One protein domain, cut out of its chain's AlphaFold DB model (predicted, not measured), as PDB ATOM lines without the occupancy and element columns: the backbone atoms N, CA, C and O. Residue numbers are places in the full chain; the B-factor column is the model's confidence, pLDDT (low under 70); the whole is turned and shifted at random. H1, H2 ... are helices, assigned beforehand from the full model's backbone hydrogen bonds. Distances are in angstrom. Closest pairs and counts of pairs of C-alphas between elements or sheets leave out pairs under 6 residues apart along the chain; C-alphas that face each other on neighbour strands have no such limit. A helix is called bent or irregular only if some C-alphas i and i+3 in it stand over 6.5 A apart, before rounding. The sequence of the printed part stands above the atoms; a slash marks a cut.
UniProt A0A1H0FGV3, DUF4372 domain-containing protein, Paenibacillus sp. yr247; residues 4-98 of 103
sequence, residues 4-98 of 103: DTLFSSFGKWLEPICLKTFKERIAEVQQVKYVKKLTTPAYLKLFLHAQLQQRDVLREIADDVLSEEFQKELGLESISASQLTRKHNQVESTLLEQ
ATOM      1  N   ASP A   4     203.646 226.561 204.530       54.19
ATOM      2  CA  ASP A   4     202.574 227.360 205.134       54.19
ATOM      3  C   ASP A   4     201.424 227.672 204.153       54.19
ATOM      4  O   ASP A   4     200.241 227.685 204.507       54.19
ATOM      5  N   THR A   5     201.733 227.884 202.865       60.34
ATOM      6  CA  THR A   5     200.689 228.133 201.851       60.34
ATOM      7  C   THR A   5     199.924 226.851 201.530       60.34
ATOM      8  O   THR A   5     198.718 226.889 201.256       60.34
ATOM      9  N   LEU A   6     200.622 225.717 201.584       56.56
ATOM     10  CA  LEU A   6     200.086 224.396 201.296       56.56
ATOM     11  C   LEU A   6     199.099 223.978 202.391       56.56
ATOM     12  O   LEU A   6     198.008 223.537 202.049       56.56
ATOM     13  N   PHE A   7     199.391 224.239 203.670       63.94
ATOM     14  CA  PHE A   7     198.478 223.930 204.777       63.94
ATOM     15  C   PHE A   7     197.195 224.777 204.769       63.94
ATOM     16  O   PHE A   7     196.100 224.224 204.890       63.94
ATOM     17  N   SER A   8     197.274 226.092 204.513       68.81
ATOM     18  CA  SER A   8     196.049 226.913 204.412       68.81
ATOM     19  C   SER A   8     195.203 226.577 203.173       68.81
ATOM     20  O   SER A   8     193.975 226.696 203.188       68.81
ATOM     21  N   SER A   9     195.851 226.133 202.091       75.12
ATOM     22  CA  SER A   9     195.172 225.665 200.878       75.12
ATOM     23  C   SER A   9     194.579 224.270 201.070       75.12
ATOM     24  O   SER A   9     193.482 224.001 200.587       75.12
ATOM     25  N   PHE A  10     195.263 223.412 201.827       77.69
ATOM     26  CA  PHE A  10     194.817 222.078 202.207       77.69
ATOM     27  C   PHE A  10     193.516 222.146 203.008       77.69
ATOM     28  O   PHE A  10     192.546 221.497 202.626       77.69
ATOM     29  N   GLY A  11     193.441 223.000 204.033       73.81
ATOM     30  CA  GLY A  11     192.210 223.207 204.805       73.81
ATOM     31  C   GLY A  11     191.024 223.646 203.936       73.81
ATOM     32  O   GLY A  11     189.935 223.075 204.026       73.81
ATOM     33  N   LYS A  12     191.248 224.600 203.021       78.94
ATOM     34  CA  LYS A  12     190.227 225.079 202.066       78.94
ATOM     35  C   LYS A  12     189.780 224.003 201.079       78.94
ATOM     36  O   LYS A  12     188.600 223.918 200.757       78.94
ATOM     37  N   TRP A  13     190.709 223.187 200.592       78.88
ATOM     38  CA  TRP A  13     190.397 222.084 199.685       78.88
ATOM     39  C   TRP A  13     189.643 220.954 200.399       78.88
ATOM     40  O   TRP A  13     188.725 220.366 199.828       78.88
ATOM     41  N   LEU A  14     189.965 220.695 201.671       74.56
ATOM     42  CA  LEU A  14     189.261 219.703 202.476       74.56
ATOM     43  C   LEU A  14     187.855 220.113 202.866       74.56
ATOM     44  O   LEU A  14     187.040 219.223 203.086       74.56
ATOM     45  N   GLU A  15     187.578 221.406 203.019       72.75
ATOM     46  CA  GLU A  15     186.292 221.896 203.507       72.75
ATOM     47  C   GLU A  15     185.094 221.216 202.808       72.75
ATOM     48  O   GLU A  15     184.302 220.585 203.516       72.75
ATOM     49  N   PRO A  16     184.977 221.206 201.463       71.50
ATOM     50  CA  PRO A  16     183.867 220.533 200.780       71.50
ATOM     51  C   PRO A  16     183.860 219.003 200.949       71.50
ATOM     52  O   PRO A  16     182.784 218.417 201.078       71.50
ATOM     53  N   ILE A  17     185.028 218.352 200.990       69.88
ATOM     54  CA  ILE A  17     185.162 216.889 201.143       69.88
ATOM     55  C   ILE A  17     184.755 216.461 202.565       69.88
ATOM     56  O   ILE A  17     184.004 215.506 202.767       69.88
ATOM     57  N   CYS A  18     185.202 217.209 203.575       68.06
ATOM     58  CA  CYS A  18     184.944 216.947 204.986       68.06
ATOM     59  C   CYS A  18     183.512 217.260 205.418       68.06
ATOM     60  O   CYS A  18     182.957 216.536 206.248       68.06
ATOM     61  N   LEU A  19     182.926 218.368 204.947       62.47
ATOM     62  CA  LEU A  19     181.672 218.870 205.520       62.47
ATOM     63  C   LEU A  19     180.485 217.953 205.256       62.47
ATOM     64  O   LEU A  19     179.612 217.854 206.117       62.47
ATOM     65  N   LYS A  20     180.467 217.298 204.093       64.00
ATOM     66  CA  LYS A  20     179.349 216.466 203.657       64.00
ATOM     67  C   LYS A  20     179.694 214.983 203.761       64.00
ATOM     68  O   LYS A  20     179.111 214.270 204.571       64.00
ATOM     69  N   THR A  21     180.741 214.553 203.060       67.75
ATOM     70  CA  THR A  21     181.083 213.133 202.917       67.75
ATOM     71  C   THR A  21     181.574 212.510 204.222       67.75
ATOM     72  O   THR A  21     181.152 211.411 204.568       67.75
ATOM     73  N   PHE A  22     182.432 213.190 204.992       73.44
ATOM     74  CA  PHE A  22     182.983 212.576 206.211       73.44
ATOM     75  C   PHE A  22     181.964 212.523 207.342       73.44
ATOM     76  O   PHE A  22     181.864 211.503 208.015       73.44
ATOM     77  N   LYS A  23     181.196 213.592 207.571       70.31
ATOM     78  CA  LYS A  23     180.223 213.616 208.674       70.31
ATOM     79  C   LYS A  23     179.116 212.581 208.486       70.31
ATOM     80  O   LYS A  23     178.797 211.880 209.443       70.31
ATOM     81  N   GLU A  24     178.572 212.477 207.276       74.12
ATOM     82  CA  GLU A  24     177.512 211.520 206.943       74.12
ATOM     83  C   GLU A  24     178.042 210.079 207.034       74.12
ATOM     84  O   GLU A  24     177.511 209.283 207.808       74.12
ATOM     85  N   ARG A  25     179.172 209.768 206.381       73.31
ATOM     86  CA  ARG A  25     179.741 208.409 206.398       73.31
ATOM     87  C   ARG A  25     180.243 207.968 207.779       73.31
ATOM     88  O   ARG A  25     180.040 206.823 208.170       73.31
ATOM     89  N   ILE A  26     180.858 208.858 208.569       71.75
ATOM     90  CA  ILE A  26     181.269 208.530 209.950       71.75
ATOM     91  C   ILE A  26     180.042 208.215 210.821       71.75
ATOM     92  O   ILE A  26     180.117 207.326 211.674       71.75
ATOM     93  N   ALA A  27     178.927 208.927 210.622       71.81
ATOM     94  CA  ALA A  27     177.684 208.677 211.347       71.81
ATOM     95  C   ALA A  27     177.038 207.338 210.946       71.81
ATOM     96  O   ALA A  27     176.561 206.614 211.819       71.81
ATOM     97  N   GLU A  28     177.074 206.981 209.660       68.62
ATOM     98  CA  GLU A  28     176.545 205.714 209.138       68.62
ATOM     99  C   GLU A  28     177.303 204.487 209.659       68.62
ATOM    100  O   GLU A  28     176.692 203.476 210.002       68.62
ATOM    101  N   VAL A  29     178.630 204.578 209.780       65.25
ATOM    102  CA  VAL A  29     179.482 203.434 210.152       65.25
ATOM    103  C   VAL A  29     179.504 203.180 211.677       65.25
ATOM    104  O   VAL A  29     180.173 202.268 212.153       65.25
ATOM    105  N   GLN A  30     178.770 203.960 212.489       61.75
ATOM    106  CA  GLN A  30     178.781 203.893 213.968       61.75
ATOM    107  C   GLN A  30     180.199 203.896 214.584       61.75
ATOM    108  O   GLN A  30     180.409 203.464 215.723       61.75
ATOM    109  N   GLN A  31     181.200 204.412 213.866       59.03
ATOM    110  CA  GLN A  31     182.596 204.400 214.295       59.03
ATOM    111  C   GLN A  31     182.908 205.561 215.241       59.03
ATOM    112  O   GLN A  31     183.769 206.409 215.003       59.03
ATOM    113  N   VAL A  32     182.232 205.568 216.388       55.97
ATOM    114  CA  VAL A  32     182.560 206.449 217.510       55.97
ATOM    115  C   VAL A  32     183.149 205.621 218.648       55.97
ATOM    116  O   VAL A  32     182.653 205.607 219.770       55.97
ATOM    117  N   LYS A  33     184.277 204.949 218.387       54.78
ATOM    118  CA  LYS A  33     185.242 204.671 219.460       54.78
ATOM    119  C   LYS A  33     186.221 205.831 219.515       54.78
ATOM    120  O   LYS A  33     187.240 205.878 218.827       54.78
ATOM    121  N   TYR A  34     185.825 206.814 220.311       49.00
ATOM    122  CA  TYR A  34     186.618 207.972 220.682       49.00
ATOM    123  C   TYR A  34     187.943 207.509 221.307       49.00
ATOM    124  O   TYR A  34     187.956 206.920 222.387       49.00
ATOM    125  N   VAL A  35     189.067 207.769 220.637       57.47
ATOM    126  CA  VAL A  35     190.407 207.613 221.215       57.47
ATOM    127  C   VAL A  35     190.970 209.018 221.383       57.47
ATOM    128  O   VAL A  35     191.166 209.719 220.395       57.47
ATOM    129  N   LYS A  36     191.204 209.433 222.636       65.06
ATOM    130  CA  LYS A  36     191.471 210.832 223.032       65.06
ATOM    131  C   LYS A  36     192.545 211.573 222.217       65.06
ATOM    132  O   LYS A  36     192.465 212.789 222.149       65.06
ATOM    133  N   LYS A  37     193.529 210.877 221.631       75.44
ATOM    134  CA  LYS A  37     194.650 211.504 220.899       75.44
ATOM    135  C   LYS A  37     194.521 211.494 219.371       75.44
ATOM    136  O   LYS A  37     195.104 212.349 218.724       75.44
ATOM    137  N   LEU A  38     193.778 210.545 218.791       86.19
ATOM    138  CA  LEU A  38     193.631 210.409 217.337       86.19
ATOM    139  C   LEU A  38     192.184 210.060 216.994       86.19
ATOM    140  O   LEU A  38     191.774 208.894 216.955       86.19
ATOM    141  N   THR A  39     191.390 211.106 216.793       85.50
ATOM    142  CA  THR A  39     189.980 210.980 216.422       85.50
ATOM    143  C   THR A  39     189.851 210.471 214.984       85.50
ATOM    144  O   THR A  39     190.764 210.632 214.176       85.50
ATOM    145  N   THR A  40     188.723 209.840 214.639       84.44
ATOM    146  CA  THR A  40     188.474 209.381 213.258       84.44
ATOM    147  C   THR A  40     188.545 210.532 212.240       84.44
ATOM    148  O   THR A  40     189.224 210.357 211.234       84.44
ATOM    149  N   PRO A  41     187.975 211.732 212.493       84.25
ATOM    150  CA  PRO A  41     188.152 212.871 211.590       84.25
ATOM    151  C   PRO A  41     189.618 213.280 211.406       84.25
ATOM    152  O   PRO A  41     190.059 213.450 210.276       84.25
ATOM    153  N   ALA A  42     190.383 213.398 212.494       88.62
ATOM    154  CA  ALA A  42     191.792 213.781 212.432       88.62
ATOM    155  C   ALA A  42     192.637 212.739 211.674       88.62
ATOM    156  O   ALA A  42     193.479 213.094 210.855       88.62
ATOM    157  N   TYR A  43     192.344 211.454 211.885       90.69
ATOM    158  CA  TYR A  43     192.925 210.345 211.133       90.69
ATOM    159  C   TYR A  43     192.623 210.440 209.627       90.69
ATOM    160  O   TYR A  43     193.532 210.297 208.817       90.69
ATOM    161  N   LEU A  44     191.374 210.719 209.239       88.88
ATOM    162  CA  LEU A  44     190.995 210.818 207.825       88.88
ATOM    163  C   LEU A  44     191.667 212.008 207.139       88.88
ATOM    164  O   LEU A  44     192.186 211.862 206.037       88.88
ATOM    165  N   LYS A  45     191.717 213.166 207.808       88.94
ATOM    166  CA  LYS A  45     192.458 214.332 207.313       88.94
ATOM    167  C   LYS A  45     193.946 214.013 207.120       88.94
ATOM    168  O   LYS A  45     194.511 214.366 206.092       88.94
ATOM    169  N   LEU A  46     194.563 213.318 208.080       91.75
ATOM    170  CA  LEU A  46     195.968 212.913 208.002       91.75
ATOM    171  C   LEU A  46     196.237 211.980 206.809       91.75
ATOM    172  O   LEU A  46     197.201 212.182 206.081       91.75
ATOM    173  N   PHE A  47     195.370 210.995 206.566       91.19
ATOM    174  CA  PHE A  47     195.509 210.093 205.415       91.19
ATOM    175  C   PHE A  47     195.239 210.782 204.075       91.19
ATOM    176  O   PHE A  47     195.870 210.459 203.074       91.19
ATOM    177  N   LEU A  48     194.357 211.776 204.054       88.94
ATOM    178  CA  LEU A  48     194.132 212.579 202.862       88.94
ATOM    179  C   LEU A  48     195.354 213.447 202.524       88.94
ATOM    180  O   LEU A  48     195.747 213.534 201.365       88.94
ATOM    181  N   HIS A  49     196.000 214.034 203.537       90.06
ATOM    182  CA  HIS A  49     197.296 214.691 203.359       90.06
ATOM    183  C   HIS A  49     198.352 213.719 202.830       90.06
ATOM    184  O   HIS A  49     199.045 214.033 201.868       90.06
ATOM    185  N   ALA A  50     198.437 212.526 203.423       91.19
ATOM    186  CA  ALA A  50     199.360 211.484 202.996       91.19
ATOM    187  C   ALA A  50     199.184 211.127 201.511       91.19
ATOM    188  O   ALA A  50     200.178 211.027 200.799       91.19
ATOM    189  N   GLN A  51     197.945 211.019 201.022       87.69
ATOM    190  CA  GLN A  51     197.662 210.776 199.604       87.69
ATOM    191  C   GLN A  51     198.144 211.932 198.712       87.69
ATOM    192  O   GLN A  51     198.773 211.691 197.683       87.69
ATOM    193  N   LEU A  52     197.921 213.190 199.116       87.38
ATOM    194  CA  LEU A  52     198.397 214.365 198.370       87.38
ATOM    195  C   LEU A  52     199.929 214.459 198.326       87.38
ATOM    196  O   LEU A  52     200.489 214.847 197.303       87.38
ATOM    197  N   GLN A  53     200.594 214.093 199.422       88.81
ATOM    198  CA  GLN A  53     202.055 214.072 199.534       88.81
ATOM    199  C   GLN A  53     202.686 212.757 199.052       88.81
ATOM    200  O   GLN A  53     203.902 212.606 199.149       88.81
ATOM    201  N   GLN A  54     201.882 211.813 198.545       89.75
ATOM    202  CA  GLN A  54     202.328 210.497 198.069       89.75
ATOM    203  C   GLN A  54     203.149 209.732 199.128       89.75
ATOM    204  O   GLN A  54     204.235 209.221 198.859       89.75
ATOM    205  N   ARG A  55     202.656 209.707 200.373       91.38
ATOM    206  CA  ARG A  55     203.277 208.974 201.484       91.38
ATOM    207  C   ARG A  55     202.870 207.501 201.460       91.38
ATOM    208  O   ARG A  55     201.770 207.143 201.876       91.38
ATOM    209  N   ASP A  56     203.823 206.667 201.058       87.31
ATOM    210  CA  ASP A  56     203.807 205.196 201.057       87.31
ATOM    211  C   ASP A  56     203.639 204.528 202.429       87.31
ATOM    212  O   ASP A  56     203.113 203.419 202.581       87.31
ATOM    213  N   VAL A  57     204.206 205.166 203.455       90.62
ATOM    214  CA  VAL A  57     204.599 204.466 204.679       90.62
ATOM    215  C   VAL A  57     204.015 205.153 205.904       90.62
ATOM    216  O   VAL A  57     204.246 206.336 206.138       90.62
ATOM    217  N   LEU A  58     203.348 204.383 206.777       89.88
ATOM    218  CA  LEU A  58     202.763 204.884 208.036       89.88
ATOM    219  C   LEU A  58     203.752 205.673 208.905       89.88
ATOM    220  O   LEU A  58     203.343 206.519 209.695       89.88
ATOM    221  N   ARG A  59     205.048 205.371 208.800       91.06
ATOM    222  CA  ARG A  59     206.083 206.106 209.521       91.06
ATOM    223  C   ARG A  59     206.242 207.528 208.998       91.06
ATOM    224  O   ARG A  59     206.244 208.437 209.808       91.06
ATOM    225  N   GLU A  60     206.282 207.710 207.684       91.56
ATOM    226  CA  GLU A  60     206.375 209.034 207.061       91.56
ATOM    227  C   GLU A  60     205.120 209.863 207.355       91.56
ATOM    228  O   GLU A  60     205.214 211.035 207.697       91.56
ATOM    229  N   ILE A  61     203.947 209.221 207.351       93.12
ATOM    230  CA  ILE A  61     202.681 209.857 207.748       93.12
ATOM    231  C   ILE A  61     202.720 210.309 209.219       93.12
ATOM    232  O   ILE A  61     202.201 211.365 209.573       93.12
ATOM    233  N   ALA A  62     203.324 209.510 210.104       92.06
ATOM    234  CA  ALA A  62     203.502 209.886 211.505       92.06
ATOM    235  C   ALA A  62     204.580 210.968 211.702       92.06
ATOM    236  O   ALA A  62     204.521 211.700 212.687       92.06
ATOM    237  N   ASP A  63     205.540 211.087 210.788       92.12
ATOM    238  CA  ASP A  63     206.556 212.137 210.830       92.12
ATOM    239  C   ASP A  63     205.976 213.494 210.380       92.12
ATOM    240  O   ASP A  63     206.361 214.525 210.928       92.12
ATOM    241  N   ASP A  64     204.982 213.517 209.481       89.81
ATOM    242  CA  ASP A  64     204.307 214.762 209.063       89.81
ATOM    243  C   ASP A  64     203.676 215.505 210.264       89.81
ATOM    244  O   ASP A  64     203.705 216.733 210.352       89.81
ATOM    245  N   VAL A  65     203.160 214.771 211.256       90.19
ATOM    246  CA  VAL A  65     202.567 215.352 212.477       90.19
ATOM    247  C   VAL A  65     203.600 215.784 213.524       90.19
ATOM    248  O   VAL A  65     203.221 216.123 214.645       90.19
ATOM    249  N   LEU A  66     204.894 215.824 213.192       89.69
ATOM    250  CA  LEU A  66     205.902 216.526 213.996       89.69
ATOM    251  C   LEU A  66     205.754 218.053 213.894       89.69
ATOM    252  O   LEU A  66     206.156 218.758 214.819       89.69
ATOM    253  N   SER A  67     205.135 218.560 212.821       90.06
ATOM    254  CA  SER A  67     204.813 219.981 212.672       90.06
ATOM    255  C   SER A  67     203.663 220.392 213.601       90.06
ATOM    256  O   SER A  67     202.547 219.879 213.505       90.06
ATOM    257  N   GLU A  68     203.915 221.354 214.495       89.12
ATOM    258  CA  GLU A  68     202.885 221.903 215.391       89.12
ATOM    259  C   GLU A  68     201.767 222.635 214.637       89.12
ATOM    260  O   GLU A  68     200.623 222.671 215.097       89.12
ATOM    261  N   GLU A  69     202.076 223.239 213.490       88.00
ATOM    262  CA  GLU A  69     201.073 223.888 212.644       88.00
ATOM    263  C   GLU A  69     200.128 222.849 212.046       88.00
ATOM    264  O   GLU A  69     198.905 222.983 212.142       88.00
ATOM    265  N   PHE A  70     200.688 221.751 211.542       89.50
ATOM    266  CA  PHE A  70     199.889 220.674 210.981       89.50
ATOM    267  C   PHE A  70     199.043 219.968 212.050       89.50
ATOM    268  O   PHE A  70     197.869 219.672 211.827       89.50
ATOM    269  N   GLN A  71     199.580 219.786 213.260       90.50
ATOM    270  CA  GLN A  71     198.810 219.307 214.415       90.50
ATOM    271  C   GLN A  71     197.564 220.172 214.687       90.50
ATOM    272  O   GLN A  71     196.468 219.633 214.883       90.50
ATOM    273  N   LYS A  72     197.703 221.508 214.652       88.81
ATOM    274  CA  LYS A  72     196.584 222.450 214.852       88.81
ATOM    275  C   LYS A  72     195.534 222.330 213.748       88.81
ATOM    276  O   LYS A  72     194.348 222.268 214.064       88.81
ATOM    277  N   GLU A  73     195.959 222.235 212.491       87.62
ATOM    278  CA  GLU A  73     195.065 222.100 211.331       87.62
ATOM    279  C   GLU A  73     194.241 220.797 211.378       87.62
ATOM    280  O   GLU A  73     193.034 220.746 211.092       87.62
ATOM    281  N   LEU A  74     194.883 219.712 211.811       87.62
ATOM    282  CA  LEU A  74     194.237 218.414 211.963       87.62
ATOM    283  C   LEU A  74     193.392 218.303 213.241       87.62
ATOM    284  O   LEU A  74     192.495 217.456 213.303       87.62
ATOM    285  N   GLY A  75     193.643 219.150 214.241       87.06
ATOM    286  CA  GLY A  75     193.020 219.066 215.562       87.06
ATOM    287  C   GLY A  75     193.465 217.824 216.341       87.06
ATOM    288  O   GLY A  75     192.636 217.172 216.980       87.06
ATOM    289  N   LEU A  76     194.750 217.467 216.248       88.44
ATOM    290  CA  LEU A  76     195.362 216.339 216.957       88.44
ATOM    291  C   LEU A  76     196.660 216.756 217.657       88.44
ATOM    292  O   LEU A  76     197.283 217.743 217.290       88.44
ATOM    293  N   GLU A  77     197.068 215.988 218.664       86.62
ATOM    294  CA  GLU A  77     198.399 216.102 219.278       86.62
ATOM    295  C   GLU A  77     199.383 215.170 218.570       86.62
ATOM    296  O   GLU A  77     198.960 214.185 217.967       86.62
ATOM    297  N   SER A  78     200.689 215.400 218.736       85.31
ATOM    298  CA  SER A  78     201.714 214.443 218.293       85.31
ATOM    299  C   SER A  78     201.360 212.983 218.642       85.31
ATOM    300  O   SER A  78     200.931 212.652 219.759       85.31
ATOM    301  N   ILE A  79     201.548 212.100 217.663       89.75
ATOM    302  CA  ILE A  79     201.321 210.659 217.779       89.75
ATOM    303  C   ILE A  79     202.553 209.893 217.309       89.75
ATOM    304  O   ILE A  79     203.295 210.341 216.443       89.75
ATOM    305  N   SER A  80     202.754 208.696 217.847       89.00
ATOM    306  CA  SER A  80     203.739 207.758 217.320       89.00
ATOM    307  C   SER A  80     203.177 206.957 216.141       89.00
ATOM    308  O   SER A  80     201.973 206.690 216.059       89.00
ATOM    309  N   ALA A  81     204.065 206.420 215.298       90.12
ATOM    310  CA  ALA A  81     203.691 205.459 214.254       90.12
ATOM    311  C   ALA A  81     202.927 204.235 214.810       90.12
ATOM    312  O   ALA A  81     202.025 203.701 214.164       90.12
ATOM    313  N   SER A  82     203.231 203.804 216.042       90.00
ATOM    314  CA  SER A  82     202.506 202.708 216.699       90.00
ATOM    315  C   SER A  82     201.078 203.093 217.103       90.00
ATOM    316  O   SER A  82     200.177 202.258 217.014       90.00
ATOM    317  N   GLN A  83     200.838 204.342 217.512       89.88
ATOM    318  CA  GLN A  83     199.489 204.857 217.764       89.88
ATOM    319  C   GLN A  83     198.696 204.984 216.460       89.88
ATOM    320  O   GLN A  83     197.536 204.569 216.426       89.88
ATOM    321  N   LEU A  84     199.335 205.462 215.385       92.31
ATOM    322  CA  LEU A  84     198.733 205.525 214.053       92.31
ATOM    323  C   LEU A  84     198.334 204.133 213.549       92.31
ATOM    324  O   LEU A  84     197.192 203.930 213.154       92.31
ATOM    325  N   THR A  85     199.231 203.149 213.667       90.62
ATOM    326  CA  THR A  85     198.971 201.750 213.279       90.62
ATOM    327  C   THR A  85     197.789 201.160 214.049       90.62
ATOM    328  O   THR A  85     196.897 200.550 213.464       90.62
ATOM    329  N   ARG A  86     197.738 201.365 215.375       89.50
ATOM    330  CA  ARG A  86     196.617 200.889 216.202       89.50
ATOM    331  C   ARG A  86     195.290 201.484 215.751       89.50
ATOM    332  O   ARG A  86     194.295 200.769 215.753       89.50
ATOM    333  N   LYS A  87     195.272 202.770 215.395       88.81
ATOM    334  CA  LYS A  87     194.067 203.422 214.883       88.81
ATOM    335  C   LYS A  87     193.703 202.903 213.497       88.81
ATOM    336  O   LYS A  87     192.545 202.568 213.303       88.81
ATOM    337  N   HIS A  88     194.667 202.788 212.587       90.12
ATOM    338  CA  HIS A  88     194.459 202.261 211.239       90.12
ATOM    339  C   HIS A  88     193.794 200.876 211.281       90.12
ATOM    340  O   HIS A  88     192.750 200.682 210.674       90.12
ATOM    341  N   ASN A  89     194.293 199.973 212.130       88.25
ATOM    342  CA  ASN A  89     193.718 198.634 212.314       88.25
ATOM    343  C   ASN A  89     192.328 198.620 212.985       88.25
ATOM    344  O   ASN A  89     191.693 197.572 213.041       88.25
ATOM    345  N   GLN A  90     191.882 199.737 213.567       85.69
ATOM    346  CA  GLN A  90     190.548 199.885 214.164       85.69
ATOM    347  C   GLN A  90     189.549 200.565 213.226       85.69
ATOM    348  O   GLN A  90     188.360 200.575 213.532       85.69
ATOM    349  N   VAL A  91     190.009 201.209 212.154       84.50
ATOM    350  CA  VAL A  91     189.133 201.870 211.185       84.50
ATOM    351  C   VAL A  91     188.610 200.812 210.212       84.50
ATOM    352  O   VAL A  91     189.385 200.001 209.716       84.50
ATOM    353  N   GLU A  92     187.295 200.792 209.972       83.31
ATOM    354  CA  GLU A  92     186.680 199.828 209.061       83.31
ATOM    355  C   GLU A  92     187.217 200.089 207.654       83.31
ATOM    356  O   GLU A  92     187.213 201.233 207.188       83.31
ATOM    357  N   SER A  93     187.631 199.038 206.948       82.81
ATOM    358  CA  SER A  93     188.108 199.170 205.567       82.81
ATOM    359  C   SER A  93     187.035 199.757 204.650       82.81
ATOM    360  O   SER A  93     187.353 200.556 203.776       82.81
ATOM    361  N   THR A  94     185.760 199.454 204.907       82.62
ATOM    362  CA  THR A  94     184.621 200.007 204.163       82.62
ATOM    363  C   THR A  94     184.523 201.525 204.282       82.62
ATOM    364  O   THR A  94     184.188 202.182 203.303       82.62
ATOM    365  N   LEU A  95     184.859 202.107 205.441       81.00
ATOM    366  CA  LEU A  95     184.917 203.562 205.605       81.00
ATOM    367  C   LEU A  95     186.041 204.162 204.752       81.00
ATOM    368  O   LEU A  95     185.851 205.217 204.153       81.00
ATOM    369  N   LEU A  96     187.200 203.497 204.698       84.31
ATOM    370  CA  LEU A  96     188.334 203.950 203.890       84.31
ATOM    371  C   LEU A  96     188.014 203.878 202.399       84.31
ATOM    372  O   LEU A  96     188.212 204.864 201.705       84.31
ATOM    373  N   GLU A  97     187.474 202.760 201.917       83.12
ATOM    374  CA  GLU A  97     187.059 202.603 200.518       83.12
ATOM    375  C   GLU A  97     186.044 203.674 200.124       83.12
ATOM    376  O   GLU A  97     186.230 204.391 199.150       83.12
ATOM    377  N   GLN A  98     185.006 203.860 200.933       79.12
ATOM    378  CA  GLN A  98     183.982 204.865 200.680       79.12
ATOM    379  C   GLN A  98     184.508 206.307 200.620       79.12
ATOM    380  O   GLN A  98     183.877 207.175 200.012       79.12
TER     381      GLN A  98
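AT A GLANCE: This is residues 4 to 98 of the 103 residues of the protein "DUF4372 domain-containing protein" of Paenibacillus sp. yr247 (UniProt A0A1H0FGV3). A long bent helix, H1, arches over H2 in the middle; H3, H4 and H5 sit round H2, and H6 folds back to H1b. The 95 printed residues hold six named helices, H1 to H6 in order, and no named strand: all helix. The whole is compact, radius of gyration of the C-alphas 12.7 A, spanning 34 by 30 by 24 A.

IN THESE COORDINATES: Find C-alpha 4 at (202.574, 227.360, 205.134), where H1, residues 4 to 28, begins; assigned as one helix by its hydrogen bonds, it is bent, C-alphas 13 and 16 being 6.8 A apart, into H1a, residues 4 to 13, and H1b, residues 16 to 28. H2, residues 40 to 52, is 18.6 A long. Then come H3, 58 to 64, H4, 68 to 74, H5, 81 to 88, and H6, 93 to 98, ending at (183.982, 204.865, 200.680).

HOW THE PARTS SIT: H1a only just touches H4, with 3 C-alpha pairs within 8 A, closest Phe 7 and Phe 70. H3 touches H5, closest C-alphas Ala 62 and Ala 81, 5.2 A. O i to N i+4 pairs are within hydrogen-bond range throughout, except H1b, 6 of 9.

THE WHOLE: The printed part has no cut; the H1 to H2 link is long. Confidence is under 70 at residues 4 to 8, 17 to 21 and 28 to 36.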